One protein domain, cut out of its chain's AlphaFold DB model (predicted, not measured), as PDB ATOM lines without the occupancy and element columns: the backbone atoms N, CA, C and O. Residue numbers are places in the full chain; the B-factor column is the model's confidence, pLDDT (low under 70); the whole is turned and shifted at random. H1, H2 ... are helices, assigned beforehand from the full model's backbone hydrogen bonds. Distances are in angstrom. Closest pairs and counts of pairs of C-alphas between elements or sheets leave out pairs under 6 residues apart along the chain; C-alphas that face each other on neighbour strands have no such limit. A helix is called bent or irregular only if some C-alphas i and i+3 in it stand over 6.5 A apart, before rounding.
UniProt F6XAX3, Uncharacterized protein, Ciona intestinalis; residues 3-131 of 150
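This is residues 3 to 131 of the 150 residues of an uncharacterized protein of Ciona intestinalis (UniProt F6XAX3). Four helices, H3, H4, H5 and H7, stand side by side in an up-and-down bundle, each running against the one before it. H1 packs on the outside of the bundle along H4, H2 sits at one end, and at the other end the long H7 reaches on and makes a hairpin with H6. The printed part has 129 residues with seven named helices, H1 to H7 in chain order, no named strand, and the class is all helix. It is compact, with a radius of gyration of the C-alphas of 14.8 A, and flat, spanning 46 by 36 by 19 A.

Begin at H1, residues 3 to 20, which touches H4, residues 49 to 64, the hub; the closest C-alphas are those of Val 16 and Leu 58, 5.3 A apart, at a shallow tilt of 29 degrees, the same way. H2, residues 22 to 30, is irregular, but only just: C-alphas 23 and 26 are 6.54 A apart. Next look at H3, residues 33 to 44, which makes a helical hairpin with H4, closest at the C-alphas of Leu 41 and Gly 52, 5.4 A. H5, residues 70 to 84, touches H3, with the C-alphas of Ile 38 and Val 76 closest at 6.7 A; H4 and H5 are near each other. H6, residues 86 to 96, forms a helical hairpin with H7, residues 100 to 131, closest at the C-alphas of Cys 93 and Arg 103, 5.6 A. With residues 106 to 121 alone H7 touches H4, where the C-alphas of Gly 53 and Phe 114 come closest, 3.9 A. With residues 115 to 126 alone it touches H5, closest at the C-alphas of Val 77 and Leu 122, 5.9 A. H3 and H7 are apart. Every O i to N i+4 pair is within hydrogen-bond range in H1, H3, H4, H5 and H6; H7 has 24 of 28, and H2 has 2 of 5, beside 3 of 6 O i to N i+3 pairs.

Find C-alpha 3 at (39.272, 30.573, -51.612); from there H1 runs 25.9 A. H4 runs 22.3 A and H5 20.7 A. H7 runs 43.6 A from C-alpha 100 at (17.773, 47.754, -49.736) to C-alpha 131 at (8.937, 8.519, -32.788), with a kink of 44 degrees near residue 116.

The two C-alphas farthest apart are those of Asp 23 and Asp 99, 46.6 A. The printed part has no cut, and its six links are tight. The mean pLDDT of the printed part is 79.8; look for values under 70 at, among others, residues 18 to 32, 65 to 71 and 128 to 131.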
ATOM      1  N   SER A   3      38.866  31.906 -51.163       62.78
ATOM      2  CA  SER A   3      39.272  30.573 -51.612       62.78
ATOM      3  C   SER A   3      38.664  29.465 -50.753       62.78
ATOM      4  O   SER A   3      38.118  28.525 -51.316       62.78
ATOM      5  N   ASP A   4      38.648  29.603 -49.424       63.19
ATOM      6  CA  ASP A   4      38.079  28.570 -48.543       63.19
ATOM      7  C   ASP A   4      36.564  28.415 -48.721       63.19
ATOM      8  O   ASP A   4      36.059  27.297 -48.747       63.19
ATOM      9  N   ARG A   5      35.841  29.520 -48.959       65.06
ATOM     10  CA  ARG A   5      34.400  29.503 -49.274       65.06
ATOM     11  C   ARG A   5      34.098  28.811 -50.601       65.06
ATOM     12  O   ARG A   5      33.176  28.003 -50.678       65.06
ATOM     13  N   GLN A   6      34.877  29.098 -51.644       68.31
ATOM     14  CA  GLN A   6      34.720  28.433 -52.943       68.31
ATOM     15  C   GLN A   6      35.058  26.943 -52.854       68.31
ATOM     16  O   GLN A   6      34.330  26.115 -53.400       68.31
ATOM     17  N   VAL A   7      36.121  26.588 -52.126       71.25
ATOM     18  CA  VAL A   7      36.496  25.192 -51.878       71.25
ATOM     19  C   VAL A   7      35.397  24.467 -51.100       71.25
ATOM     20  O   VAL A   7      35.012  23.375 -51.512       71.25
ATOM     21  N   ALA A   8      34.837  25.077 -50.050       64.69
ATOM     22  CA  ALA A   8      33.707  24.523 -49.305       64.69
ATOM     23  C   ALA A   8      32.487  24.315 -50.212       64.69
ATOM     24  O   ALA A   8      31.912  23.233 -50.215       64.69
ATOM     25  N   TYR A   9      32.143  25.295 -51.054       68.12
ATOM     26  CA  TYR A   9      31.018  25.180 -51.982       68.12
ATOM     27  C   TYR A   9      31.188  24.019 -52.974       68.12
ATOM     28  O   TYR A   9      30.293  23.181 -53.110       68.12
ATOM     29  N   TYR A  10      32.344  23.920 -53.636       73.50
ATOM     30  CA  TYR A  10      32.598  22.833 -54.584       73.50
ATOM     31  C   TYR A  10      32.684  21.469 -53.891       73.50
ATOM     32  O   TYR A  10      32.115  20.498 -54.388       73.50
ATOM     33  N   ALA A  11      33.337  21.391 -52.729       71.00
ATOM     34  CA  ALA A  11      33.420  20.161 -51.947       71.00
ATOM     35  C   ALA A  11      32.034  19.701 -51.475       71.00
ATOM     36  O   ALA A  11      31.685  18.536 -51.654       71.00
ATOM     37  N   CYS A  12      31.209  20.610 -50.948       69.31
ATOM     38  CA  CYS A  12      29.842  20.316 -50.533       69.31
ATOM     39  C   CYS A  12      28.968  19.892 -51.722       69.31
ATOM     40  O   CYS A  12      28.223  18.927 -51.593       69.31
ATOM     41  N   GLY A  13      29.104  20.519 -52.896       72.12
ATOM     42  CA  GLY A  13      28.388  20.101 -54.108       72.12
ATOM     43  C   GLY A  13      28.755  18.685 -54.572       72.12
ATOM     44  O   GLY A  13      27.882  17.892 -54.929       72.12
ATOM     45  N   ILE A  14      30.041  18.322 -54.506       73.31
ATOM     46  CA  ILE A  14      30.500  16.950 -54.780       73.31
ATOM     47  C   ILE A  14      29.923  15.984 -53.738       73.31
ATOM     48  O   ILE A  14      29.398  14.929 -54.099       73.31
ATOM     49  N   LEU A  15      29.981  16.348 -52.456       65.69
ATOM     50  CA  LEU A  15      29.472  15.527 -51.360       65.69
ATOM     51  C   LEU A  15      27.954  15.332 -51.431       65.69
ATOM     52  O   LEU A  15      27.497  14.230 -51.145       65.69
ATOM     53  N   VAL A  16      27.178  16.328 -51.874       67.69
ATOM     54  CA  VAL A  16      25.739  16.165 -52.143       67.69
ATOM     55  C   VAL A  16      25.529  15.065 -53.174       67.69
ATOM     56  O   VAL A  16      24.827  14.099 -52.880       67.69
ATOM     57  N   ASN A  17      26.216  15.134 -54.315       71.69
ATOM     58  CA  ASN A  17      26.102  14.119 -55.365       71.69
ATOM     59  C   ASN A  17      26.509  12.718 -54.882       71.69
ATOM     60  O   ASN A  17      25.857  11.733 -55.226       71.69
ATOM     61  N   VAL A  18      27.556  12.620 -54.058       61.56
ATOM     62  CA  VAL A  18      28.002  11.354 -53.457       61.56
ATOM     63  C   VAL A  18      26.990  10.833 -52.435       61.56
ATOM     64  O   VAL A  18      26.711   9.639 -52.408       61.56
ATOM     65  N   SER A  19      26.408  11.715 -51.622       60.84
ATOM     66  CA  SER A  19      25.429  11.367 -50.588       60.84
ATOM     67  C   SER A  19      24.062  10.977 -51.142       60.84
ATOM     68  O   SER A  19      23.286  10.348 -50.432       60.84
ATOM     69  N   THR A  20      23.745  11.307 -52.396       64.88
ATOM     70  CA  THR A  20      22.510  10.852 -53.048       64.88
ATOM     71  C   THR A  20      22.499   9.328 -53.197       64.88
ATOM     72  O   THR A  20      21.448   8.707 -53.036       64.88
ATOM     73  N   ASP A  21      23.668   8.719 -53.390       69.81
ATOM     74  CA  ASP A  21      23.863   7.273 -53.459       69.81
ATOM     75  C   ASP A  21      23.860   6.646 -52.051       69.81
ATOM     76  O   ASP A  21      24.727   6.933 -51.222       69.81
ATOM     77  N   VAL A  22      22.861   5.802 -51.768       58.78
ATOM     78  CA  VAL A  22      22.622   5.219 -50.436       58.78
ATOM     79  C   VAL A  22      23.784   4.353 -49.944       58.78
ATOM     80  O   VAL A  22      24.100   4.383 -48.752       58.78
ATOM     81  N   ASP A  23      24.488   3.677 -50.854       59.59
ATOM     82  CA  ASP A  23      25.603   2.786 -50.521       59.59
ATOM     83  C   ASP A  23      26.856   3.574 -50.106       59.59
ATOM     84  O   ASP A  23      27.704   3.083 -49.356       59.59
ATOM     85  N   LYS A  24      26.944   4.846 -50.519       59.19
ATOM     86  CA  LYS A  24      28.053   5.758 -50.199       59.19
ATOM     87  C   LYS A  24      27.820   6.599 -48.943       59.19
ATOM     88  O   LYS A  24      28.756   7.230 -48.455       59.19
ATOM     89  N   ARG A  25      26.613   6.585 -48.365       65.25
ATOM     90  CA  ARG A  25      26.289   7.340 -47.135       65.25
ATOM     91  C   ARG A  25      26.986   6.766 -45.901       65.25
ATOM     92  O   ARG A  25      27.452   7.516 -45.048       65.25
ATOM     93  N   ASN A  26      27.076   5.439 -45.798       57.44
ATOM     94  CA  ASN A  26      27.609   4.760 -44.612       57.44
ATOM     95  C   ASN A  26      29.108   5.020 -44.344       57.44
ATOM     96  O   ASN A  26      29.431   5.297 -43.187       57.44
ATOM     97  N   PRO A  27      30.001   4.983 -45.352       59.97
ATOM     98  CA  PRO A  27      31.412   5.335 -45.175       59.97
ATOM     99  C   PRO A  27      31.617   6.808 -44.791       59.97
ATOM    100  O   PRO A  27      32.360   7.102 -43.861       59.97
ATOM    101  N   VAL A  28      30.887   7.732 -45.429       58.75
ATOM    102  CA  VAL A  28      30.998   9.183 -45.176       58.75
ATOM    103  C   VAL A  28      30.633   9.534 -43.731       58.75
ATOM    104  O   VAL A  28      31.314  10.327 -43.085       58.75
ATOM    105  N   VAL A  29      29.590   8.908 -43.178       59.56
ATOM    106  CA  VAL A  29      29.218   9.112 -41.768       59.56
ATOM    107  C   VAL A  29      30.260   8.519 -40.809       59.56
ATOM    108  O   VAL A  29      30.529   9.117 -39.769       59.56
ATOM    109  N   GLN A  30      30.877   7.382 -41.150       58.12
ATOM    110  CA  GLN A  30      31.910   6.746 -40.316       58.12
ATOM    111  C   GLN A  30      33.199   7.570 -40.197       58.12
ATOM    112  O   GLN A  30      33.909   7.432 -39.206       58.12
ATOM    113  N   GLU A  31      33.476   8.466 -41.144       62.66
ATOM    114  CA  GLU A  31      34.644   9.358 -41.120       62.66
ATOM    115  C   GLU A  31      34.431  10.651 -40.303       62.66
ATOM    116  O   GLU A  31      35.255  11.569 -40.345       62.66
ATOM    117  N   GLY A  32      33.323  10.763 -39.558       69.38
ATOM    118  CA  GLY A  32      33.018  11.954 -38.757       69.38
ATOM    119  C   GLY A  32      32.589  13.162 -39.597       69.38
ATOM    120  O   GLY A  32      32.650  14.299 -39.124       69.38
ATOM    121  N   ALA A  33      32.144  12.941 -40.839       72.06
ATOM    122  CA  ALA A  33      31.716  14.014 -41.733       72.06
ATOM    123  C   ALA A  33      30.553  14.834 -41.156       72.06
ATOM    124  O   ALA A  33      30.501  16.035 -41.392       72.06
ATOM    125  N   LEU A  34      29.659  14.229 -40.361       76.75
ATOM    126  CA  LEU A  34      28.528  14.960 -39.782       76.75
ATOM    127  C   LEU A  34      28.980  16.093 -38.851       76.75
ATOM    128  O   LEU A  34      28.463  17.196 -38.967       76.75
ATOM    129  N   LEU A  35      29.962  15.853 -37.976       79.62
ATOM    130  CA  LEU A  35      30.474  16.884 -37.066       79.62
ATOM    131  C   LEU A  35      31.097  18.047 -37.844       79.62
ATOM    132  O   LEU A  35      30.770  19.201 -37.593       79.62
ATOM    133  N   LYS A  36      31.893  17.739 -38.874       80.69
ATOM    134  CA  LYS A  36      32.465  18.762 -39.759       80.69
ATOM    135  C   LYS A  36      31.389  19.548 -40.504       80.69
ATOM    136  O   LYS A  36      31.534  20.746 -40.689       80.69
ATOM    137  N   LEU A  37      30.307  18.898 -40.932       81.69
ATOM    138  CA  LEU A  37      29.186  19.579 -41.583       81.69
ATOM    139  C   LEU A  37      28.422  20.483 -40.618       81.69
ATOM    140  O   LEU A  37      27.970  21.544 -41.027       81.69
ATOM    141  N   ILE A  38      28.310  20.101 -39.346       83.38
ATOM    142  CA  ILE A  38      27.749  20.966 -38.304       83.38
ATOM    143  C   ILE A  38      28.632  22.200 -38.104       83.38
ATOM    144  O   ILE A  38      28.101  23.305 -38.021       83.38
ATOM    145  N   ASP A  39      29.953  22.032 -38.072       84.31
ATOM    146  CA  ASP A  39      30.889  23.157 -37.961       84.31
ATOM    147  C   ASP A  39      30.783  24.083 -39.184       84.31
ATOM    148  O   ASP A  39      30.593  25.286 -39.034       84.31
ATOM    149  N   VAL A  40      30.748  23.523 -40.400       82.94
ATOM    150  CA  VAL A  40      30.528  24.296 -41.637       82.94
ATOM    151  C   VAL A  40      29.172  25.015 -41.608       82.94
ATOM    152  O   VAL A  40      29.076  26.171 -42.016       82.94
ATOM    153  N   LEU A  41      28.109  24.378 -41.109       85.69
ATOM    154  CA  LEU A  41      26.801  25.021 -40.994       85.69
ATOM    155  C   LEU A  41      26.863  26.246 -40.070       85.69
ATOM    156  O   LEU A  41      26.323  27.291 -40.423       85.69
ATOM    157  N   LYS A  42      27.539  26.136 -38.921       85.19
ATOM    158  CA  LYS A  42      27.701  27.243 -37.964       85.19
ATOM    159  C   LYS A  42      28.552  28.377 -38.521       85.19
ATOM    160  O   LYS A  42      28.195  29.538 -38.336       85.19
ATOM    161  N   ASP A  43      29.647  28.041 -39.196       81.31
ATOM    162  CA  ASP A  43      30.631  29.021 -39.656       81.31
ATOM    163  C   ASP A  43      30.150  29.780 -40.898       81.31
ATOM    164  O   ASP A  43      30.371  30.987 -41.021       81.31
ATOM    165  N   PHE A  44      29.466  29.095 -41.822       75.25
ATOM    166  CA  PHE A  44      29.142  29.666 -43.130       75.25
ATOM    167  C   PHE A  44      27.695  30.124 -43.276       75.25
ATOM    168  O   PHE A  44      27.472  31.113 -43.967       75.25
ATOM    169  N   ALA A  45      26.706  29.497 -42.629       74.69
ATOM    170  CA  ALA A  45      25.315  29.933 -42.805       74.69
ATOM    171  C   ALA A  45      25.053  31.400 -42.399       74.69
ATOM    172  O   ALA A  45      24.301  32.055 -43.116       74.69
ATOM    173  N   PRO A  46      25.705  31.985 -41.367       74.94
ATOM    174  CA  PRO A  46      25.523  33.403 -41.040       74.94
ATOM    175  C   PRO A  46      26.000  34.382 -42.118       74.94
ATOM    176  O   PRO A  46      25.649  35.558 -42.059       74.94
ATOM    177  N   THR A  47      26.840  33.933 -43.055       75.38
ATOM    178  CA  THR A  47      27.486  34.795 -44.059       75.38
ATOM    179  C   THR A  47      27.171  34.394 -45.502       75.38
ATOM    180  O   THR A  47      27.276  35.228 -46.394       75.38
ATOM    181  N   GLU A  48      26.768  33.143 -45.736       83.50
ATOM    182  CA  GLU A  48      26.568  32.531 -47.051       83.50
ATOM    183  C   GLU A  48      25.403  31.522 -46.995       83.50
ATOM    184  O   GLU A  48      25.601  30.305 -46.869       83.50
ATOM    185  N   TRP A  49      24.167  32.017 -47.118       88.88
ATOM    186  CA  TRP A  49      22.944  31.202 -47.035       88.88
ATOM    187  C   TRP A  49      22.954  29.993 -47.967       88.88
ATOM    188  O   TRP A  49      22.580  28.885 -47.582       88.88
ATOM    189  N   ARG A  50      23.483  30.183 -49.171       86.88
ATOM    190  CA  ARG A  50      23.591  29.136 -50.180       86.88
ATOM    191  C   ARG A  50      24.517  27.988 -49.784       86.88
ATOM    192  O   ARG A  50      24.208  26.839 -50.083       86.88
ATOM    193  N   ILE A  51      25.616  28.256 -49.073       85.88
ATOM    194  CA  ILE A  51      26.466  27.187 -48.519       85.88
ATOM    195  C   ILE A  51      25.699  26.451 -47.419       85.88
ATOM    196  O   ILE A  51      25.659  25.220 -47.422       85.88
ATOM    197  N   GLY A  52      25.034  27.193 -46.529       87.56
ATOM    198  CA  GLY A  52      24.194  26.611 -45.483       87.56
ATOM    199  C   GLY A  52      23.125  25.668 -46.046       87.56
ATOM    200  O   GLY A  52      22.934  24.578 -45.515       87.56
ATOM    201  N   GLY A  53      22.483  26.037 -47.156       87.81
ATOM    202  CA  GLY A  53      21.471  25.223 -47.832       87.81
ATOM    203  C   GLY A  53      22.002  23.878 -48.322       87.81
ATOM    204  O   GLY A  53      21.434  22.829 -48.013       87.81
ATOM    205  N   VAL A  54      23.147  23.895 -49.008       86.62
ATOM    206  CA  VAL A  54      23.828  22.676 -49.483       86.62
ATOM    207  C   VAL A  54      24.228  21.779 -48.307       86.62
ATOM    208  O   VAL A  54      24.084  20.557 -48.371       86.62
ATOM    209  N   VAL A  55      24.695  22.368 -47.204       87.44
ATOM    210  CA  VAL A  55      25.046  21.624 -45.988       87.44
ATOM    211  C   VAL A  55      23.805  21.005 -45.339       87.44
ATOM    212  O   VAL A  55      23.838  19.824 -44.992       87.44
ATOM    213  N   CYS A  56      22.693  21.739 -45.243       89.81
ATOM    214  CA  CYS A  56      21.408  21.205 -44.783       89.81
ATOM    215  C   CYS A  56      20.955  20.020 -45.643       89.81
ATOM    216  O   CYS A  56      20.603  18.967 -45.112       89.81
ATOM    217  N   GLN A  57      21.026  20.149 -46.969       88.31
ATOM    218  CA  GLN A  57      20.686  19.070 -47.893       88.31
ATOM    219  C   GLN A  57      21.567  17.831 -47.669       88.31
ATOM    220  O   GLN A  57      21.069  16.706 -47.612       88.31
ATOM    221  N   LEU A  58      22.873  18.029 -47.494       85.38
ATOM    222  CA  LEU A  58      23.821  16.947 -47.257       85.38
ATOM    223  C   LEU A  58      23.558  16.238 -45.922       85.38
ATOM    224  O   LEU A  58      23.473  15.010 -45.887       85.38
ATOM    225  N   ILE A  59      23.360  16.990 -44.835       84.81
ATOM    226  CA  ILE A  59      22.988  16.430 -43.528       84.81
ATOM    227  C   ILE A  59      21.690  15.628 -43.662       84.81
ATOM    228  O   ILE A  59      21.622  14.488 -43.196       84.81
ATOM    229  N   TRP A  60      20.685  16.176 -44.349       85.56
ATOM    230  CA  TRP A  60      19.405  15.508 -44.566       85.56
ATOM    231  C   TRP A  60      19.555  14.185 -45.322       85.56
ATOM    232  O   TRP A  60      18.997  13.164 -44.902       85.56
ATOM    233  N   ASN A  61      20.372  14.158 -46.377       81.81
ATOM    234  CA  ASN A  61      20.671  12.947 -47.138       81.81
ATOM    235  C   ASN A  61      21.351  11.876 -46.270       81.81
ATOM    236  O   ASN A  61      20.966  10.701 -46.326       81.81
ATOM    237  N   LEU A  62      22.323  12.271 -45.442       77.25
ATOM    238  CA  LEU A  62      23.073  11.357 -44.574       77.25
ATOM    239  C   LEU A  62      22.180  10.727 -43.497       77.25
ATOM    240  O   LEU A  62      22.212   9.509 -43.309       77.25
ATOM    241  N   ILE A  63      21.328  11.515 -42.833       75.69
ATOM    242  CA  ILE A  63      20.443  10.992 -41.777       75.69
ATOM    243  C   ILE A  63      19.260  10.194 -42.341       75.69
ATOM    244  O   ILE A  63      18.718   9.312 -41.665       75.69
ATOM    245  N   SER A  64      18.859  10.446 -43.591       71.50
ATOM    246  CA  SER A  64      17.785   9.699 -44.258       71.50
ATOM    247  C   SER A  64      18.124   8.213 -44.452       71.50
ATOM    248  O   SER A  64      17.214   7.400 -44.556       71.50
ATOM    249  N   GLY A  65      19.409   7.834 -44.403       64.94
ATOM    250  CA  GLY A  65      19.893   6.446 -44.486       64.94
ATOM    251  C   GLY A  65      19.783   5.605 -43.201       64.94
ATOM    252  O   GLY A  65      20.334   4.511 -43.151       64.94
ATOM    253  N   GLY A  66      19.106   6.093 -42.156       56.91
ATOM    254  CA  GLY A  66      18.703   5.273 -41.001       56.91
ATOM    255  C   GLY A  66      19.678   5.218 -39.819       56.91
ATOM    256  O   GLY A  66      19.376   4.562 -38.825       56.91
ATOM    257  N   ARG A  67      20.816   5.924 -39.861       60.31
ATOM    258  CA  ARG A  67      21.724   5.997 -38.706       60.31
ATOM    259  C   ARG A  67      21.222   7.050 -37.705       60.31
ATOM    260  O   ARG A  67      21.028   8.207 -38.074       60.31
ATOM    261  N   GLN A  68      20.978   6.645 -36.457       56.78
ATOM    262  CA  GLN A  68      20.641   7.562 -35.364       56.78
ATOM    263  C   GLN A  68      21.922   8.188 -34.803       56.78
ATOM    264  O   GLN A  68      22.777   7.477 -34.285       56.78
ATOM    265  N   LEU A  69      22.041   9.508 -34.910       62.62
ATOM    266  CA  LEU A  69      23.099  10.317 -34.299       62.62
ATOM    267  C   LEU A  69      22.412  11.359 -33.414       62.62
ATOM    268  O   LEU A  69      22.188  12.493 -33.826       62.62
ATOM    269  N   VAL A  70      21.884  10.898 -32.276       65.19
ATOM    270  CA  VAL A  70      20.889  11.629 -31.468       65.19
ATOM    271  C   VAL A  70      21.448  12.949 -30.928       65.19
ATOM    272  O   VAL A  70      20.754  13.966 -30.990       65.19
ATOM    273  N   ASP A  71      22.699  12.954 -30.468       68.25
ATOM    274  CA  ASP A  71      23.336  14.137 -29.879       68.25
ATOM    275  C   ASP A  71      23.658  15.191 -30.947       68.25
ATOM    276  O   ASP A  71      23.347  16.374 -30.791       68.25
ATOM    277  N   GLU A  72      24.191  14.759 -32.090       72.38
ATOM    278  CA  GLU A  72      24.447  15.615 -33.248       72.38
ATOM    279  C   GLU A  72      23.144  16.181 -33.821       72.38
ATOM    280  O   GLU A  72      23.097  17.331 -34.262       72.38
ATOM    281  N   CYS A  73      22.056  15.407 -33.758       75.31
ATOM    282  CA  CYS A  73      20.741  15.863 -34.186       75.31
ATOM    283  C   CYS A  73      20.207  17.001 -33.311       75.31
ATOM    284  O   CYS A  73      19.590  17.922 -33.841       75.31
ATOM    285  N   HIS A  74      20.455  16.977 -31.998       82.00
ATOM    286  CA  HIS A  74      20.047  18.067 -31.114       82.00
ATOM    287  C   HIS A  74      20.781  19.373 -31.446       82.00
ATOM    288  O   HIS A  74      20.141  20.412 -31.586       82.00
ATOM    289  N   ALA A  75      22.102  19.312 -31.651       84.75
ATOM    290  CA  ALA A  75      22.888  20.486 -32.029       84.75
ATOM    291  C   ALA A  75      22.414  21.096 -33.359       84.75
ATOM    292  O   ALA A  75      22.248  22.310 -33.451       84.75
ATOM    293  N   VAL A  76      22.147  20.261 -34.369       86.62
ATOM    294  CA  VAL A  76      21.606  20.720 -35.660       86.62
ATOM    295  C   VAL A  76      20.236  21.371 -35.486       86.62
ATOM    296  O   VAL A  76      20.007  22.438 -36.040       86.62
ATOM    297  N   VAL A  77      19.334  20.773 -34.702       89.88
ATOM    298  CA  VAL A  77      17.988  21.324 -34.472       89.88
ATOM    299  C   VAL A  77      18.046  22.735 -33.889       89.88
ATOM    300  O   VAL A  77      17.323  23.607 -34.368       89.88
ATOM    301  N   GLU A  78      18.903  22.982 -32.898       90.44
ATOM    302  CA  GLU A  78      19.016  24.311 -32.287       90.44
ATOM    303  C   GLU A  78      19.587  25.349 -33.265       90.44
ATOM    304  O   GLU A  78      19.037  26.443 -33.378       90.44
ATOM    305  N   ILE A  79      20.598  24.980 -34.064       90.38
ATOM    306  CA  ILE A  79      21.144  25.851 -35.123       90.38
ATOM    307  C   ILE A  79      20.072  26.183 -36.167       90.38
ATOM    308  O   ILE A  79      19.917  27.333 -36.570       90.38
ATOM    309  N   LEU A  80      19.308  25.179 -36.612       92.69
ATOM    310  CA  LEU A  80      18.265  25.379 -37.616       92.69
ATOM    311  C   LEU A  80      17.144  26.275 -37.100       92.69
ATOM    312  O   LEU A  80      16.656  27.097 -37.863       92.69
ATOM    313  N   LYS A  81      16.739  26.152 -35.829       93.19
ATOM    314  CA  LYS A  81      15.752  27.064 -35.232       93.19
ATOM    315  C   LYS A  81      16.246  28.507 -35.250       93.19
ATOM    316  O   LYS A  81      15.483  29.385 -35.631       93.19
ATOM    317  N   GLU A  82      17.507  28.738 -34.890       92.06
ATOM    318  CA  GLU A  82      18.098  30.077 -34.918       92.06
ATOM    319  C   GLU A  82      18.158  30.649 -36.345       92.06
ATOM    320  O   GLU A  82      17.816  31.807 -36.567       92.06
ATOM    321  N   PHE A  83      18.568  29.843 -37.329       91.62
ATOM    322  CA  PHE A  83      18.756  30.304 -38.714       91.62
ATOM    323  C   PHE A  83      17.477  30.280 -39.565       91.62
ATOM    324  O   PHE A  83      17.469  30.791 -40.687       91.62
ATOM    325  N   LEU A  84      16.389  29.706 -39.050       94.19
ATOM    326  CA  LEU A  84      15.052  29.774 -39.649       94.19
ATOM    327  C   LEU A  84      14.153  30.824 -38.992       94.19
ATOM    328  O   LEU A  84      13.083  31.107 -39.534       94.19
ATOM    329  N   ASP A  85      14.560  31.392 -37.858       95.00
ATOM    330  CA  ASP A  85      13.827  32.474 -37.213       95.00
ATOM    331  C   ASP A  85      13.882  33.743 -38.073       95.00
ATOM    332  O   ASP A  85      14.939  34.342 -38.283       95.00
ATOM    333  N   TYR A  86      12.724  34.142 -38.600       92.88
ATOM    334  CA  TYR A  86      12.632  35.225 -39.578       92.88
ATOM    335  C   TYR A  86      13.093  36.570 -39.011       92.88
ATOM    336  O   TYR A  86      13.744  37.339 -39.721       92.88
ATOM    337  N   ASP A  87      12.809  36.841 -37.736       93.88
ATOM    338  CA  ASP A  87      13.216  38.081 -37.075       93.88
ATOM    339  C   ASP A  87      14.743  38.133 -36.914       93.88
ATOM    340  O   ASP A  87      15.379  39.133 -37.261       93.88
ATOM    341  N   SER A  88      15.357  37.023 -36.494       91.38
ATOM    342  CA  SER A  88      16.815  36.871 -36.407       91.38
ATOM    343  C   SER A  88      17.510  36.974 -37.766       91.38
ATOM    344  O   SER A  88      18.624  37.503 -37.860       91.38
ATOM    345  N   VAL A  89      16.877  36.474 -38.829       92.00
ATOM    346  CA  VAL A  89      17.372  36.592 -40.209       92.00
ATOM    347  C   VAL A  89      17.268  38.037 -40.688       92.00
ATOM    348  O   VAL A  89      18.249  38.572 -41.202       92.00
ATOM    349  N   CYS A  90      16.129  38.700 -40.470       91.56
ATOM    350  CA  CYS A  90      15.953  40.108 -40.820       91.56
ATOM    351  C   CYS A  90      16.992  40.988 -40.129       91.56
ATOM    352  O   CYS A  90      17.669  41.753 -40.809       91.56
ATOM    353  N   ALA A  91      17.195  40.807 -38.821       91.50
ATOM    354  CA  ALA A  91      18.201  41.548 -38.068       91.50
ATOM    355  C   ALA A  91      19.621  41.350 -38.635       91.50
ATOM    356  O   ALA A  91      20.392  42.304 -38.731       91.50
ATOM    357  N   ARG A  92      19.980  40.131 -39.067       89.31
ATOM    358  CA  ARG A  92      21.275  39.868 -39.726       89.31
ATOM    359  C   ARG A  92      21.388  40.529 -41.092       89.31
ATOM    360  O   ARG A  92      22.439  41.091 -41.404       89.31
ATOM    361  N   CYS A  93      20.334  40.468 -41.900       88.75
ATOM    362  CA  CYS A  93      20.301  41.127 -43.201       88.75
ATOM    363  C   CYS A  93      20.426  42.646 -43.048       88.75
ATOM    364  O   CYS A  93      21.169  43.262 -43.808       88.75
ATOM    365  N   ASP A  94      19.792  43.240 -42.037       90.12
ATOM    366  CA  ASP A  94      19.885  44.677 -41.750       90.12
ATOM    367  C   ASP A  94      21.320  45.097 -41.390       90.12
ATOM    368  O   ASP A  94      21.784  46.147 -41.825       90.12
ATOM    369  N   VAL A  95      22.052  44.264 -40.642       89.50
ATOM    370  CA  VAL A  95      23.454  44.533 -40.270       89.50
ATOM    371  C   VAL A  95      24.427  44.298 -41.433       89.50
ATOM    372  O   VAL A  95      25.444  44.984 -41.538       89.50
ATOM    373  N   THR A  96      24.150  43.315 -42.292       85.88
ATOM    374  CA  THR A  96      25.080  42.869 -43.349       85.88
ATOM    375  C   THR A  96      24.901  43.636 -44.661       85.88
ATOM    376  O   THR A  96      25.857  43.813 -45.421       85.88
ATOM    377  N   SER A  97      23.678  44.079 -44.951       88.44
ATOM    378  CA  SER A  97      23.354  44.808 -46.176       88.44
ATOM    379  C   SER A  97      23.875  46.247 -46.147       88.44
ATOM    380  O   SER A  97      24.010  46.875 -45.099       88.44
ATOM    381  N   ARG A  98      24.202  46.779 -47.328       89.81
ATOM    382  CA  ARG A  98      24.619  48.184 -47.503       89.81
ATOM    383  C   ARG A  98      23.461  49.092 -47.903       89.81
ATOM    384  O   ARG A  98      23.517  50.300 -47.692       89.81
ATOM    385  N   ASP A  99      22.450  48.492 -48.512       92.81
ATOM    386  CA  ASP A  99      21.300  49.117 -49.146       92.81
ATOM    387  C   ASP A  99      20.155  48.095 -49.231       92.81
ATOM    388  O   ASP A  99      20.328  46.909 -48.925       92.81
ATOM    389  N   GLN A 100      18.980  48.570 -49.645       92.38
ATOM    390  CA  GLN A 100      17.773  47.754 -49.736       92.38
ATOM    391  C   GLN A 100      17.906  46.610 -50.755       92.38
ATOM    392  O   GLN A 100      17.473  45.501 -50.462       92.38
ATOM    393  N   ASP A 101      18.559  46.830 -51.899       93.81
ATOM    394  CA  ASP A 101      18.703  45.805 -52.941       93.81
ATOM    395  C   ASP A 101      19.571  44.635 -52.447       93.81
ATOM    396  O   ASP A 101      19.238  43.461 -52.624       93.81
ATOM    397  N   SER A 102      20.670  44.951 -51.758       89.56
ATOM    398  CA  SER A 102      21.546  43.970 -51.110       89.56
ATOM    399  C   SER A 102      20.799  43.176 -50.041       89.56
ATOM    400  O   SER A 102      21.000  41.971 -49.891       89.56
ATOM    401  N   ARG A 103      19.927  43.850 -49.288       92.62
ATOM    402  CA  ARG A 103      19.098  43.232 -48.255       92.62
ATOM    403  C   ARG A 103      18.079  42.263 -48.854       92.62
ATOM    404  O   ARG A 103      17.935  41.147 -48.358       92.62
ATOM    405  N   ASP A 104      17.405  42.678 -49.920       93.50
ATOM    406  CA  ASP A 104      16.401  41.875 -50.613       93.50
ATOM    407  C   ASP A 104      17.045  40.646 -51.265       93.50
ATOM    408  O   ASP A 104      16.506  39.545 -51.161       93.50
ATOM    409  N   TYR A 105      18.251  40.794 -51.825       91.50
ATOM    410  CA  TYR A 105      19.049  39.666 -52.310       91.50
ATOM    411  C   TYR A 105      19.388  38.660 -51.198       91.50
ATOM    412  O   TYR A 105      19.220  37.454 -51.386       91.50
ATOM    413  N   LEU A 106      19.841  39.131 -50.029       90.31
ATOM    414  CA  LEU A 106      20.164  38.250 -48.899       90.31
ATOM    415  C   LEU A 106      18.929  37.495 -48.392       90.31
ATOM    416  O   LEU A 106      19.028  36.305 -48.098       90.31
ATOM    417  N   LEU A 107      17.769  38.157 -48.322       93.12
ATOM    418  CA  LEU A 107      16.511  37.501 -47.963       93.12
ATOM    419  C   LEU A 107      16.052  36.488 -49.014       93.12
ATOM    420  O   LEU A 107      15.583  35.411 -48.642       93.12
ATOM    421  N   ALA A 108      16.190  36.812 -50.301       93.69
ATOM    422  CA  ALA A 108      15.875  35.886 -51.382       93.69
ATOM    423  C   ALA A 108      16.762  34.638 -51.295       93.69
ATOM    424  O   ALA A 108      16.239  33.531 -51.254       93.69
ATOM    425  N   SER A 109      18.081  34.805 -51.133       91.00
ATOM    426  CA  SER A 109      19.007  33.676 -50.974       91.00
ATOM    427  C   SER A 109      18.731  32.861 -49.707       91.00
ATOM    428  O   SER A 109      18.767  31.634 -49.739       91.00
ATOM    429  N   TRP A 110      18.371  33.503 -48.589       94.56
ATOM    430  CA  TRP A 110      17.913  32.773 -47.406       94.56
ATOM    431  C   TRP A 110      16.660  31.937 -47.701       94.56
ATOM    432  O   TRP A 110      16.603  30.762 -47.340       94.56
ATOM    433  N   SER A 111      15.657  32.516 -48.361       94.50
ATOM    434  CA  SER A 111      14.391  31.834 -48.634       94.50
ATOM    435  C   SER A 111      14.546  30.693 -49.641       94.50
ATOM    436  O   SER A 111      14.004  29.610 -49.422       94.50
ATOM    437  N   GLU A 112      15.253  30.945 -50.741       92.06
ATOM    438  CA  GLU A 112      15.386  30.035 -51.882       92.06
ATOM    439  C   GLU A 112      16.493  29.004 -51.661       92.06
ATOM    440  O   GLU A 112      16.277  27.820 -51.879       92.06
ATOM    441  N   ASP A 113      17.670  29.413 -51.179       89.88
ATOM    442  CA  ASP A 113      18.794  28.485 -51.065       89.88
ATOM    443  C   ASP A 113      18.849  27.791 -49.696       89.88
ATOM    444  O   ASP A 113      19.176  26.610 -49.626       89.88
ATOM    445  N   PHE A 114      18.574  28.493 -48.591       92.56
ATOM    446  CA  PHE A 114      18.738  27.926 -47.243       92.56
ATOM    447  C   PHE A 114      17.458  27.270 -46.718       92.56
ATOM    448  O   PHE A 114      17.451  26.089 -46.352       92.56
ATOM    449  N   ALA A 115      16.364  28.031 -46.667       93.62
ATOM    450  CA  ALA A 115      15.127  27.623 -46.016       93.62
ATOM    451  C   ALA A 115      14.443  26.442 -46.724       93.62
ATOM    452  O   ALA A 115      13.788  25.642 -46.047       93.62
ATOM    453  N   GLU A 116      14.626  26.307 -48.043       92.31
ATOM    454  CA  GLU A 116      14.114  25.186 -48.843       92.31
ATOM    455  C   GLU A 116      14.601  23.826 -48.312       92.31
ATOM    456  O   GLU A 116      13.812  22.886 -48.219       92.31
ATOM    457  N   PHE A 117      15.859  23.731 -47.862       90.31
ATOM    458  CA  PHE A 117      16.440  22.489 -47.330       90.31
ATOM    459  C   PHE A 117      16.443  22.424 -45.798       90.31
ATOM    460  O   PHE A 117      16.284  21.349 -45.215       90.31
ATOM    461  N   ALA A 118      16.590  23.568 -45.126       92.12
ATOM    462  CA  ALA A 118      16.628  23.645 -43.668       92.12
ATOM    463  C   ALA A 118      15.281  23.270 -43.018       92.12
ATOM    464  O   ALA A 118      15.266  22.564 -42.007       92.12
ATOM    465  N   LYS A 119      14.141  23.681 -43.601       93.00
ATOM    466  CA  LYS A 119      12.805  23.370 -43.050       93.00
ATOM    467  C   LYS A 119      12.489  21.862 -43.079       93.00
ATOM    468  O   LYS A 119      12.127  21.330 -42.025       93.00
ATOM    469  N   PRO A 120      12.653  21.132 -44.207       90.38
ATOM    470  CA  PRO A 120      12.461  19.679 -44.230       90.38
ATOM    471  C   PRO A 120      13.423  18.922 -43.310       90.38
ATOM    472  O   PRO A 120      13.018  17.947 -42.668       90.38
ATOM    473  N   LEU A 121      14.677  19.378 -43.208       90.06
ATOM    474  CA  LEU A 121      15.658  18.800 -42.294       90.06
ATOM    475  C   LEU A 121      15.196  18.927 -40.834       90.06
ATOM    476  O   LEU A 121      15.118  17.917 -40.132       90.06
ATOM    477  N   LEU A 122      14.810  20.131 -40.398       91.44
ATOM    478  CA  LEU A 122      14.314  20.379 -39.042       91.44
ATOM    479  C   LEU A 122      13.081  19.521 -38.718       91.44
ATOM    480  O   LEU A 122      13.021  18.903 -37.651       91.44
ATOM    481  N   ALA A 123      12.124  19.436 -39.649       88.75
ATOM    482  CA  ALA A 123      10.937  18.598 -39.496       88.75
ATOM    483  C   ALA A 123      11.316  17.116 -39.336       88.75
ATOM    484  O   ALA A 123      10.881  16.460 -38.391       88.75
ATOM    485  N   THR A 124      12.206  16.607 -40.195       85.50
ATOM    486  CA  THR A 124      12.680  15.214 -40.150       85.50
ATOM    487  C   THR A 124      13.347  14.880 -38.813       85.50
ATOM    488  O   THR A 124      13.100  13.819 -38.236       85.50
ATOM    489  N   MET A 125      14.194  15.775 -38.303       84.62
ATOM    490  CA  MET A 125      14.919  15.570 -37.045       84.62
ATOM    491  C   MET A 125      13.993  15.650 -35.827       84.62
ATOM    492  O   MET A 125      14.140  14.862 -34.890       84.62
ATOM    493  N   THR A 126      12.996  16.536 -35.864       82.88
ATOM    494  CA  THR A 126      12.025  16.705 -34.773       82.88
ATOM    495  C   THR A 126      11.038  15.536 -34.709       82.88
ATOM    496  O   THR A 126      10.868  14.946 -33.645       82.88
ATOM    497  N   SER A 127      10.473  15.095 -35.840       78.50
ATOM    498  CA  SER A 127       9.543  13.951 -35.870       78.50
ATOM    499  C   SER A 127      10.201  12.623 -35.466       78.50
ATOM    500  O   SER A 127       9.565  11.758 -34.858       78.50
ATOM    501  N   ARG A 128      11.500  12.445 -35.744       68.06
ATOM    502  CA  ARG A 128      12.260  11.272 -35.272       68.06
ATOM    503  C   ARG A 128      12.465  11.264 -33.761       68.06
ATOM    504  O   ARG A 128      12.497  10.188 -33.167       68.06
ATOM    505  N   LYS A 129      12.598  12.433 -33.132       61.22
ATOM    506  CA  LYS A 129      12.664  12.542 -31.670       61.22
ATOM    507  C   LYS A 129      11.356  12.059 -31.035       61.22
ATOM    508  O   LYS A 129      11.404  11.295 -30.082       61.22
ATOM    509  N   GLU A 130      10.213  12.423 -31.615       58.28
ATOM    510  CA  GLU A 130       8.885  12.009 -31.131       58.28
ATOM    511  C   GLU A 130       8.606  10.515 -31.361       58.28
ATOM    512  O   GLU A 130       8.044   9.847 -30.498       58.28
ATOM    513  N   SER A 131       9.087   9.951 -32.474       56.84
ATOM    514  CA  SER A 131       8.937   8.519 -32.788       56.84
ATOM    515  C   SER A 131       9.718   7.595 -31.835       56.84
ATOM    516  O   SER A 131       9.342   6.441 -31.654       56.84
TER     517      SER A 131